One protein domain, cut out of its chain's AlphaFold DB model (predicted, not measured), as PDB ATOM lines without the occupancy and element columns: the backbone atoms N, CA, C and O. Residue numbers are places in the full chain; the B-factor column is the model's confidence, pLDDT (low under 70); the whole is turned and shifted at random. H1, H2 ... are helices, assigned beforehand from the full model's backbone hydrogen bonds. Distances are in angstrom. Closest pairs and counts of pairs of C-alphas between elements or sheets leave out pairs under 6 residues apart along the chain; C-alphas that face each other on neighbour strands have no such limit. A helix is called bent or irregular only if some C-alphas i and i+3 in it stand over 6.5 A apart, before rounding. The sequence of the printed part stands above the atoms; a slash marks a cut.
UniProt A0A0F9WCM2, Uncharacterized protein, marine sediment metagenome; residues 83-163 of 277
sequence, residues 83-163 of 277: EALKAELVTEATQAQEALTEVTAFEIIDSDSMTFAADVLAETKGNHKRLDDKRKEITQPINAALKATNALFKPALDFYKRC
ATOM      1  N   GLU A  83     110.920 110.303  51.950       77.25
ATOM      2  CA  GLU A  83     109.787 109.635  51.316       77.25
ATOM      3  C   GLU A  83     110.156 108.314  50.621       77.25
ATOM      4  O   GLU A  83     109.428 107.333  50.761       77.25
ATOM      5  N   ALA A  84     111.298 108.237  49.931       80.25
ATOM      6  CA  ALA A  84     111.730 107.022  49.237       80.25
ATOM      7  C   ALA A  84     112.149 105.918  50.220       80.25
ATOM      8  O   ALA A  84     111.822 104.750  50.020       80.25
ATOM      9  N   LEU A  85     112.836 106.285  51.309       82.44
ATOM     10  CA  LEU A  85     113.195 105.335  52.365       82.44
ATOM     11  C   LEU A  85     111.949 104.856  53.121       82.44
ATOM     12  O   LEU A  85     111.826 103.670  53.415       82.44
ATOM     13  N   LYS A  86     110.998 105.757  53.400       84.62
ATOM     14  CA  LYS A  86     109.709 105.392  54.001       84.62
ATOM     15  C   LYS A  86     108.926 104.423  53.119       84.62
ATOM     16  O   LYS A  86     108.430 103.429  53.635       84.62
ATOM     17  N   ALA A  87     108.842 104.671  51.811       88.00
ATOM     18  CA  ALA A  87     108.149 103.780  50.880       88.00
ATOM     19  C   ALA A  87     108.784 102.377  50.826       88.00
ATOM     20  O   ALA A  87     108.073 101.370  50.856       88.00
ATOM     21  N   GLU A  88     110.120 102.304  50.815       87.00
ATOM     22  CA  GLU A  88     110.868 101.042  50.895       87.00
ATOM     23  C   GLU A  88     110.544 100.289  52.199       87.00
ATOM     24  O   GLU A  88     110.156  99.125  52.160       87.00
ATOM     25  N   LEU A  89     110.605 100.967  53.351       89.06
ATOM     26  CA  LEU A  89     110.318 100.360  54.657       89.06
ATOM     27  C   LEU A  89     108.855  99.922  54.820       89.06
ATOM     28  O   LEU A  89     108.597  98.913  55.469       89.06
ATOM     29  N   VAL A  90     107.899 100.645  54.231       91.44
ATOM     30  CA  VAL A  90     106.481 100.241  54.214       91.44
ATOM     31  C   VAL A  90     106.288  98.956  53.406       91.44
ATOM     32  O   VAL A  90     105.537  98.076  53.825       91.44
ATOM     33  N   THR A  91     106.991  98.820  52.280       91.31
ATOM     34  CA  THR A  91     106.940  97.605  51.451       91.31
ATOM     35  C   THR A  91     107.503  96.406  52.214       91.31
ATOM     36  O   THR A  91     106.855  95.368  52.304       91.31
ATOM     37  N   GLU A  92     108.664  96.578  52.845       90.88
ATOM     38  CA  GLU A  92     109.321  95.552  53.667       90.88
ATOM     39  C   GLU A  92     108.466  95.146  54.877       90.88
ATOM     40  O   GLU A  92     108.346  93.964  55.195       90.88
ATOM     41  N   ALA A  93     107.817  96.110  55.540       91.94
ATOM     42  CA  ALA A  93     106.904  95.831  56.646       91.94
ATOM     43  C   ALA A  93     105.667  95.040  56.192       91.94
ATOM     44  O   ALA A  93     105.213  94.151  56.908       91.94
ATOM     45  N   THR A  94     105.149  95.337  54.998       92.50
ATOM     46  CA  THR A  94     104.018  94.605  54.409       92.50
ATOM     47  C   THR A  94     104.412  93.155  54.122       92.50
ATOM     48  O   THR A  94     103.728  92.242  54.576       92.50
ATOM     49  N   GLN A  95     105.568  92.935  53.487       89.44
ATOM     50  CA  GLN A  95     106.103  91.594  53.218       89.44
ATOM     51  C   GLN A  95     106.353  90.797  54.505       89.44
ATOM     52  O   GLN A  95     106.021  89.618  54.585       89.44
ATOM     53  N   ALA A  96     106.893  91.438  55.546       91.25
ATOM     54  CA  ALA A  96     107.100  90.792  56.840       91.25
ATOM     55  C   ALA A  96     105.775  90.403  57.522       91.25
ATOM     56  O   ALA A  96     105.705  89.364  58.176       91.25
ATOM     57  N   GLN A  97     104.724  91.214  57.368       92.31
ATOM     58  CA  GLN A  97     103.397  90.926  57.916       92.31
ATOM     59  C   GLN A  97     102.710  89.765  57.180       92.31
ATOM     60  O   GLN A  97     102.062  88.928  57.816       92.31
ATOM     61  N   GLU A  98     102.859  89.704  55.857       90.50
ATOM     62  CA  GLU A  98     102.390  88.587  55.031       90.50
ATOM     63  C   GLU A  98     103.111  87.294  55.429       90.50
ATOM     64  O   GLU A  98     102.453  86.334  55.835       90.50
ATOM     65  N   ALA A  99     104.447  87.311  55.474       87.69
ATOM     66  CA  ALA A  99     105.254  86.171  55.908       87.69
ATOM     67  C   ALA A  99     104.913  85.717  57.339       87.69
ATOM     68  O   ALA A  99     104.821  84.522  57.608       87.69
ATOM     69  N   LEU A 100     104.665  86.648  58.270       92.38
ATOM     70  CA  LEU A 100     104.230  86.307  59.627       92.38
ATOM     71  C   LEU A 100     102.873  85.597  59.626       92.38
ATOM     72  O   LEU A 100     102.676  84.651  60.388       92.38
ATOM     73  N   THR A 101     101.940  86.048  58.789       92.06
ATOM     74  CA  THR A 101     100.612  85.432  58.670       92.06
ATOM     75  C   THR A 101     100.731  84.002  58.142       92.06
ATOM     76  O   THR A 101     100.116  83.095  58.700       92.06
ATOM     77  N   GLU A 102     101.576  83.787  57.133       87.62
ATOM     78  CA  GLU A 102     101.868  82.462  56.578       87.62
ATOM     79  C   GLU A 102     102.529  81.538  57.608       87.62
ATOM     80  O   GLU A 102     102.053  80.427  57.833       87.62
ATOM     81  N   VAL A 103     103.570  82.013  58.302       89.94
ATOM     82  CA  VAL A 103     104.285  81.233  59.328       89.94
ATOM     83  C   VAL A 103     103.385  80.909  60.522       89.94
ATOM     84  O   VAL A 103     103.495  79.829  61.091       89.94
ATOM     85  N   THR A 104     102.468  81.806  60.893       91.38
ATOM     86  CA  THR A 104     101.522  81.566  61.996       91.38
ATOM     87  C   THR A 104     100.478  80.505  61.637       91.38
ATOM     88  O   THR A 104     100.003  79.795  62.519       91.38
ATOM     89  N   ALA A 105     100.109  80.393  60.359       89.94
ATOM     90  CA  ALA A 105      99.161  79.391  59.875       89.94
ATOM     91  C   ALA A 105      99.816  78.033  59.546       89.94
ATOM     92  O   ALA A 105      99.107  77.050  59.333       89.94
ATOM     93  N   PHE A 106     101.147  77.977  59.471       90.12
ATOM     94  CA  PHE A 106     101.902  76.791  59.083       90.12
ATOM     95  C   PHE A 106     102.140  75.843  60.270       90.12
ATOM     96  O   PHE A 106     102.705  76.234  61.290       90.12
ATOM     97  N   GLU A 107     101.763  74.571  60.117       90.44
ATOM     98  CA  GLU A 107     102.038  73.509  61.093       90.44
ATOM     99  C   GLU A 107     103.154  72.579  60.599       90.44
ATOM    100  O   GLU A 107     103.140  72.105  59.462       90.44
ATOM    101  N   ILE A 108     104.110  72.278  61.482       91.75
ATOM    102  CA  ILE A 108     105.194  71.323  61.218       91.75
ATOM    103  C   ILE A 108     104.728  69.938  61.665       91.75
ATOM    104  O   ILE A 108     104.617  69.675  62.863       91.75
ATOM    105  N   ILE A 109     104.451  69.056  60.706       92.38
ATOM    106  CA  ILE A 109     103.870  67.725  60.962       92.38
ATOM    107  C   ILE A 109     104.837  66.607  60.537       92.38
ATOM    108  O   ILE A 109     104.805  65.506  61.088       92.38
ATOM    109  N   ASP A 110     105.732  66.881  59.590       94.06
ATOM    110  CA  ASP A 110     106.644  65.908  58.989       94.06
ATOM    111  C   ASP A 110     108.061  66.477  58.760       94.06
ATOM    112  O   ASP A 110     108.380  67.623  59.076       94.06
ATOM    113  N   SER A 111     108.957  65.637  58.235       88.75
ATOM    114  CA  SER A 111     110.350  66.026  57.981       88.75
ATOM    115  C   SER A 111     110.496  67.061  56.857       88.75
ATOM    116  O   SER A 111     111.458  67.837  56.862       88.75
ATOM    117  N   ASP A 112     109.575  67.078  55.894       89.56
ATOM    118  CA  ASP A 112     109.621  67.994  54.752       89.56
ATOM    119  C   ASP A 112     109.181  69.401  55.186       89.56
ATOM    120  O   ASP A 112     109.882  70.381  54.922       89.56
ATOM    121  N   SER A 113     108.102  69.501  55.969       89.31
ATOM    122  CA  SER A 113     107.651  70.734  56.631       89.31
ATOM    123  C   SER A 113     108.687  71.286  57.611       89.31
ATOM    124  O   SER A 113     108.845  72.503  57.707       89.31
ATOM    125  N   MET A 114     109.464  70.424  58.274       89.25
ATOM    126  CA  MET A 114     110.584  70.851  59.120       89.25
ATOM    127  C   MET A 114     111.733  71.473  58.308       89.25
ATOM    128  O   MET A 114     112.337  72.455  58.739       89.25
ATOM    129  N   THR A 115     112.036  70.924  57.129       90.25
ATOM    130  CA  THR A 115     113.090  71.454  56.246       90.25
ATOM    131  C   THR A 115     112.661  72.788  55.640       90.25
ATOM    132  O   THR A 115     113.414  73.757  55.697       90.25
ATOM    133  N   PHE A 116     111.414  72.876  55.172       88.06
ATOM    134  CA  PHE A 116     110.823  74.132  54.716       88.06
ATOM    135  C   PHE A 116     110.830  75.205  55.819       88.06
ATOM    136  O   PHE A 116     111.251  76.334  55.577       88.06
ATOM    137  N   ALA A 117     110.452  74.851  57.054       89.00
ATOM    138  CA  ALA A 117     110.510  75.770  58.192       89.00
ATOM    139  C   ALA A 117     111.932  76.292  58.456       89.00
ATOM    140  O   ALA A 117     112.112  77.466  58.783       89.00
ATOM    141  N   ALA A 118     112.947  75.436  58.311       88.25
ATOM    142  CA  ALA A 118     114.341  75.830  58.481       88.25
ATOM    143  C   ALA A 118     114.795  76.830  57.403       88.25
ATOM    144  O   ALA A 118     115.479  77.804  57.736       88.25
ATOM    145  N   ASP A 119     114.383  76.632  56.149       89.38
ATOM    146  CA  ASP A 119     114.693  77.536  55.038       89.38
ATOM    147  C   ASP A 119     114.012  78.904  55.219       89.38
ATOM    148  O   ASP A 119     114.682  79.940  55.171       89.38
ATOM    149  N   VAL A 120     112.714  78.917  55.549       89.56
ATOM    150  CA  VAL A 120     111.953  80.150  55.834       89.56
ATOM    151  C   VAL A 120     112.547  80.907  57.026       89.56
ATOM    152  O   VAL A 120     112.670  82.137  57.003       89.56
ATOM    153  N   LEU A 121     112.977  80.194  58.072       89.62
ATOM    154  CA  LEU A 121     113.651  80.788  59.227       89.62
ATOM    155  C   LEU A 121     114.998  81.420  58.844       89.62
ATOM    156  O   LEU A 121     115.336  82.504  59.333       89.62
ATOM    157  N   ALA A 122     115.777  80.761  57.981       91.19
ATOM    158  CA  ALA A 122     117.049  81.286  57.496       91.19
ATOM    159  C   ALA A 122     116.855  82.556  56.652       91.19
ATOM    160  O   ALA A 122     117.552  83.550  56.877       91.19
ATOM    161  N   GLU A 123     115.876  82.555  55.745       89.69
ATOM    162  CA  GLU A 123     115.521  83.715  54.923       89.69
ATOM    163  C   GLU A 123     115.050  84.896  55.781       89.69
ATOM    164  O   GLU A 123     115.590  86.002  55.679       89.69
ATOM    165  N   THR A 124     114.117  84.652  56.707       90.69
ATOM    166  CA  THR A 124     113.587  85.675  57.622       90.69
ATOM    167  C   THR A 124     114.708  86.327  58.429       90.69
ATOM    168  O   THR A 124     114.771  87.552  58.575       90.69
ATOM    169  N   LYS A 125     115.659  85.520  58.912       92.25
ATOM    170  CA  LYS A 125     116.830  86.021  59.629       92.25
ATOM    171  C   LYS A 125     117.750  86.856  58.736       92.25
ATOM    172  O   LYS A 125     118.273  87.874  59.195       92.25
ATOM    173  N   GLY A 126     117.944  86.448  57.483       92.44
ATOM    174  CA  GLY A 126     118.692  87.213  56.484       92.44
ATOM    175  C   GLY A 126     118.071  88.588  56.232       92.44
ATOM    176  O   GLY A 126     118.770  89.602  56.297       92.44
ATOM    177  N   ASN A 127     116.749  88.637  56.054       90.75
ATOM    178  CA  ASN A 127     116.000  89.880  55.866       90.75
ATOM    179  C   ASN A 127     116.093  90.802  57.087       90.75
ATOM    180  O   ASN A 127     116.419  91.983  56.943       90.75
ATOM    181  N   HIS A 128     115.918  90.254  58.293       91.31
ATOM    182  CA  HIS A 128     116.098  91.005  59.535       91.31
ATOM    183  C   HIS A 128     117.515  91.591  59.653       91.31
ATOM    184  O   HIS A 128     117.682  92.768  59.970       91.31
ATOM    185  N   LYS A 129     118.550  90.790  59.361       94.12
ATOM    186  CA  LYS A 129     119.950  91.235  59.409       94.12
ATOM    187  C   LYS A 129     120.218  92.371  58.419       94.12
ATOM    188  O   LYS A 129     120.785  93.382  58.814       94.12
ATOM    189  N   ARG A 130     119.744  92.255  57.174       93.44
ATOM    190  CA  ARG A 130     119.874  93.303  56.146       93.44
ATOM    191  C   ARG A 130     119.256  94.634  56.592       93.44
ATOM    192  O   ARG A 130     119.855  95.684  56.374       93.44
ATOM    193  N   LEU A 131     118.072  94.604  57.205       92.81
ATOM    194  CA  LEU A 131     117.415  95.812  57.714       92.81
ATOM    195  C   LEU A 131     118.169  96.423  58.902       92.81
ATOM    196  O   LEU A 131     118.331  97.643  58.962       92.81
ATOM    197  N   ASP A 132     118.671  95.596  59.821       93.00
ATOM    198  CA  ASP A 132     119.487  96.077  60.939       93.00
ATOM    199  C   ASP A 132     120.828  96.661  60.463       93.00
ATOM    200  O   ASP A 132     121.283  97.670  61.002       93.00
ATOM    201  N   ASP A 133     121.433  96.098  59.419       93.69
ATOM    202  CA  ASP A 133     122.661  96.625  58.825       93.69
ATOM    203  C   ASP A 133     122.413  97.980  58.138       93.69
ATOM    204  O   ASP A 133     123.120  98.937  58.450       93.69
ATOM    205  N   LYS A 134     121.333  98.141  57.355       89.50
ATOM    206  CA  LYS A 134     120.911  99.458  56.822       89.50
ATOM    207  C   LYS A 134     120.678 100.483  57.937       89.50
ATOM    208  O   LYS A 134     121.095 101.639  57.849       89.50
ATOM    209  N   ARG A 135     120.023 100.071  59.027       93.19
ATOM    210  CA  ARG A 135     119.813 100.927  60.205       93.19
ATOM    211  C   ARG A 135     121.149 101.333  60.833       93.19
ATOM    212  O   ARG A 135     121.314 102.486  61.240       93.19
ATOM    213  N   LYS A 136     122.107 100.411  60.938       93.44
ATOM    214  CA  LYS A 136     123.453 100.695  61.450       93.44
ATOM    215  C   LYS A 136     124.224 101.631  60.532       93.44
ATOM    216  O   LYS A 136     124.817 102.562  61.054       93.44
ATOM    217  N   GLU A 137     124.182 101.453  59.218       91.81
ATOM    218  CA  GLU A 137     124.833 102.357  58.257       91.81
ATOM    219  C   GLU A 137     124.382 103.811  58.442       91.81
ATOM    220  O   GLU A 137     125.205 104.720  58.432       91.81
ATOM    221  N   ILE A 138     123.090 104.028  58.712       89.25
ATOM    222  CA  ILE A 138     122.539 105.364  58.984       89.25
ATOM    223  C   ILE A 138     122.950 105.866  60.378       89.25
ATOM    224  O   ILE A 138     123.335 107.021  60.556       89.25
ATOM    225  N   THR A 139     122.857 105.014  61.402       93.94
ATOM    226  CA  THR A 139     123.036 105.443  62.801       93.94
ATOM    227  C   THR A 139     124.493 105.506  63.256       93.94
ATOM    228  O   THR A 139     124.813 106.283  64.151       93.94
ATOM    229  N   GLN A 140     125.398 104.722  62.672       94.75
ATOM    230  CA  GLN A 140     126.822 104.704  63.015       94.75
ATOM    231  C   GLN A 140     127.515 106.063  62.851       94.75
ATOM    232  O   GLN A 140     128.138 106.488  63.827       94.75
ATOM    233  N   PRO A 141     127.412 106.780  61.712       93.56
ATOM    234  CA  PRO A 141     128.039 108.093  61.573       93.56
ATOM    235  C   PRO A 141     127.449 109.113  62.555       93.56
ATOM    236  O   PRO A 141     128.198 109.888  63.146       93.56
ATOM    237  N   ILE A 142     126.139 109.058  62.826       94.75
ATOM    238  CA  ILE A 142     125.480 109.919  63.822       94.75
ATOM    239  C   ILE A 142     126.018 109.630  65.229       94.75
ATOM    240  O   ILE A 142     126.370 110.547  65.967       94.75
ATOM    241  N   ASN A 143     126.130 108.355  65.600       95.12
ATOM    242  CA  ASN A 143     126.678 107.945  66.891       95.12
ATOM    243  C   ASN A 143     128.164 108.307  67.024       95.12
ATOM    244  O   ASN A 143     128.609 108.696  68.105       95.12
ATOM    245  N   ALA A 144     128.930 108.202  65.936       95.31
ATOM    246  CA  ALA A 144     130.327 108.613  65.889       95.31
ATOM    247  C   ALA A 144     130.463 110.131  66.067       95.31
ATOM    248  O   ALA A 144     131.256 110.569  66.902       95.31
ATOM    249  N   ALA A 145     129.640 110.920  65.370       95.25
ATOM    250  CA  ALA A 145     129.579 112.369  65.517       95.25
ATOM    251  C   ALA A 145     129.183 112.765  66.946       95.25
ATOM    252  O   ALA A 145     129.911 113.507  67.597       95.25
ATOM    253  N   LEU A 146     128.112 112.180  67.493       96.94
ATOM    254  CA  LEU A 146     127.680 112.410  68.875       96.94
ATOM    255  C   LEU A 146     128.794 112.089  69.879       96.94
ATOM    256  O   LEU A 146     129.023 112.838  70.831       96.94
ATOM    257  N   LYS A 147     129.512 110.979  69.677       97.62
ATOM    258  CA  LYS A 147     130.651 110.602  70.517       97.62
ATOM    259  C   LYS A 147     131.790 111.617  70.410       97.62
ATOM    260  O   LYS A 147     132.348 111.977  71.444       97.62
ATOM    261  N   ALA A 148     132.119 112.080  69.205       96.50
ATOM    262  CA  ALA A 148     133.154 113.084  68.974       96.50
ATOM    263  C   ALA A 148     132.789 114.433  69.616       96.50
ATOM    264  O   ALA A 148     133.592 114.998  70.356       96.50
ATOM    265  N   THR A 149     131.551 114.897  69.437       97.50
ATOM    266  CA  THR A 149     131.034 116.113  70.075       97.50
ATOM    267  C   THR A 149     131.096 116.000  71.597       97.50
ATOM    268  O   THR A 149     131.647 116.872  72.262       97.50
ATOM    269  N   ASN A 150     130.618 114.895  72.173       97.50
ATOM    270  CA  ASN A 150     130.708 114.679  73.617       97.50
ATOM    271  C   ASN A 150     132.161 114.648  74.110       97.50
ATOM    272  O   ASN A 150     132.458 115.181  75.178       97.50
ATOM    273  N   ALA A 151     133.071 114.043  73.343       98.00
ATOM    274  CA  ALA A 151     134.491 114.008  73.676       98.00
ATOM    275  C   ALA A 151     135.122 115.410  73.682       98.00
ATOM    276  O   ALA A 151     135.930 115.682  74.565       98.00
ATOM    277  N   LEU A 152     134.709 116.302  72.776       97.38
ATOM    278  CA  LEU A 152     135.177 117.691  72.720       97.38
ATOM    279  C   LEU A 152     134.828 118.474  73.996       97.38
ATOM    280  O   LEU A 152     135.673 119.174  74.548       97.38
ATOM    281  N   PHE A 153     133.601 118.327  74.502       98.06
ATOM    282  CA  PHE A 153     133.139 119.077  75.678       98.06
ATOM    283  C   PHE A 153     133.521 118.433  77.014       98.06
ATOM    284  O   PHE A 153     133.576 119.118  78.040       98.06
ATOM    285  N   LYS A 154     133.794 117.123  77.032       97.94
ATOM    286  CA  LYS A 154     134.044 116.366  78.266       97.94
ATOM    287  C   LYS A 154     135.159 116.962  79.143       97.94
ATOM    288  O   LYS A 154     134.896 117.123  80.334       97.94
ATOM    289  N   PRO A 155     136.346 117.348  78.630       97.38
ATOM    290  CA  PRO A 155     137.406 117.909  79.467       97.38
ATOM    291  C   PRO A 155     136.976 119.190  80.185       97.38
ATOM    292  O   PRO A 155     137.168 119.307  81.394       97.38
ATOM    293  N   ALA A 156     136.340 120.123  79.471       97.75
ATOM    294  CA  ALA A 156     135.870 121.380  80.046       97.75
ATOM    295  C   ALA A 156     134.808 121.138  81.129       97.75
ATOM    296  O   ALA A 156     134.915 121.670  82.234       97.75
ATOM    297  N   LEU A 157     133.822 120.278  80.849       97.69
ATOM    298  CA  LEU A 157     132.797 119.902  81.826       97.69
ATOM    299  C   LEU A 157     133.403 119.238  83.067       97.69
ATOM    300  O   LEU A 157     132.970 119.517  84.183       97.69
ATOM    301  N   ASP A 158     134.413 118.386  82.900       97.44
ATOM    302  CA  ASP A 158     135.087 117.728  84.019       97.44
ATOM    303  C   ASP A 158     135.904 118.725  84.864       97.44
ATOM    304  O   ASP A 158     135.904 118.615  86.093       97.44
ATOM    305  N   PHE A 159     136.530 119.742  84.258       97.69
ATOM    306  CA  PHE A 159     137.158 120.840  85.006       97.69
ATOM    307  C   PHE A 159     136.132 121.664  85.785       97.69
ATOM    308  O   PHE A 159     136.322 121.872  86.983       97.69
ATOM    309  N   TYR A 160     135.022 122.070  85.163       97.88
ATOM    310  CA  TYR A 160     133.975 122.821  85.861       97.88
ATOM    311  C   TYR A 160     133.357 122.025  87.014       97.88
ATOM    312  O   TYR A 160     133.187 122.576  88.098       97.88
ATOM    313  N   LYS A 161     133.133 120.714  86.845       97.75
ATOM    314  CA  LYS A 161     132.700 119.827  87.940       97.75
ATOM    315  C   LYS A 161     133.695 119.805  89.100       97.75
ATOM    316  O   LYS A 161     133.289 119.809  90.261       97.75
ATOM    317  N   ARG A 162     135.002 119.782  88.815       97.31
ATOM    318  CA  ARG A 162     136.047 119.846  89.854       97.31
ATOM    319  C   ARG A 162     136.081 121.209  90.539       97.31
ATOM    320  O   ARG A 162     136.210 121.250  91.758       97.31
ATOM    321  N   CYS A 163     135.936 122.300  89.786       96.94
ATOM    322  CA  CYS A 163     135.833 123.650  90.340       96.94
ATOM    323  C   CYS A 163     134.624 123.771  91.271       96.94
ATOM    324  O   CYS A 163     134.772 124.199  92.413       96.94
TER     325      CYS A 163
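Overview. This is residues 83 to 163 of the 277 residues of an uncharacterized protein of marine sediment metagenome (UniProt A0A0F9WCM2). A long bent helix, H2, makes the longest axis, and the shorter H1 folds back beside its first part as a loose, narrow V; residues 132 to 163 of H2 stick out beyond. The printed part has 81 residues, with H1 then H2 along the chain and no named strand, all helix. It is extended, with a radius of gyration of the C-alphas of 22.1 A, a rod spanning 71 by 32 by 16 A.

Along the chain. Find C-alpha 83 at (109.787, 109.635, 51.316); from there H1, residues 83 to 105, runs 33.2 A. H2, residues 111 to 163, was assigned as one helix by its hydrogen bonds but is bent: C-alphas 152 and 155 are 7.1 A apart. Its arm H2a, residues 111 to 152, runs 59.2 A from (110.350, 66.026, 57.981) and is irregular, with C-alphas 138 and 141 6.7 A apart. H2b, residues 155 to 163, ends at (135.833, 123.650, 90.340).

Arrangement. H1 and H2a are near each other, their closest C-alphas 8.3 A apart. H2a has a kink of 36 degrees near residue 139. H2b stands to H2a at a steep tilt of 63 degrees, and is apart from H1. Every O i to N i+4 pair is within hydrogen-bond range in H1 and H2b, and 36 of 38 in H2a.

Size, cuts and confidence. The C-alphas of Asp 110 and Cys 163, the two farthest apart, are 71.9 A apart. The printed part has no cut, the link from H1 to H2 is tight, and no printed residue is under 70 in pLDDT.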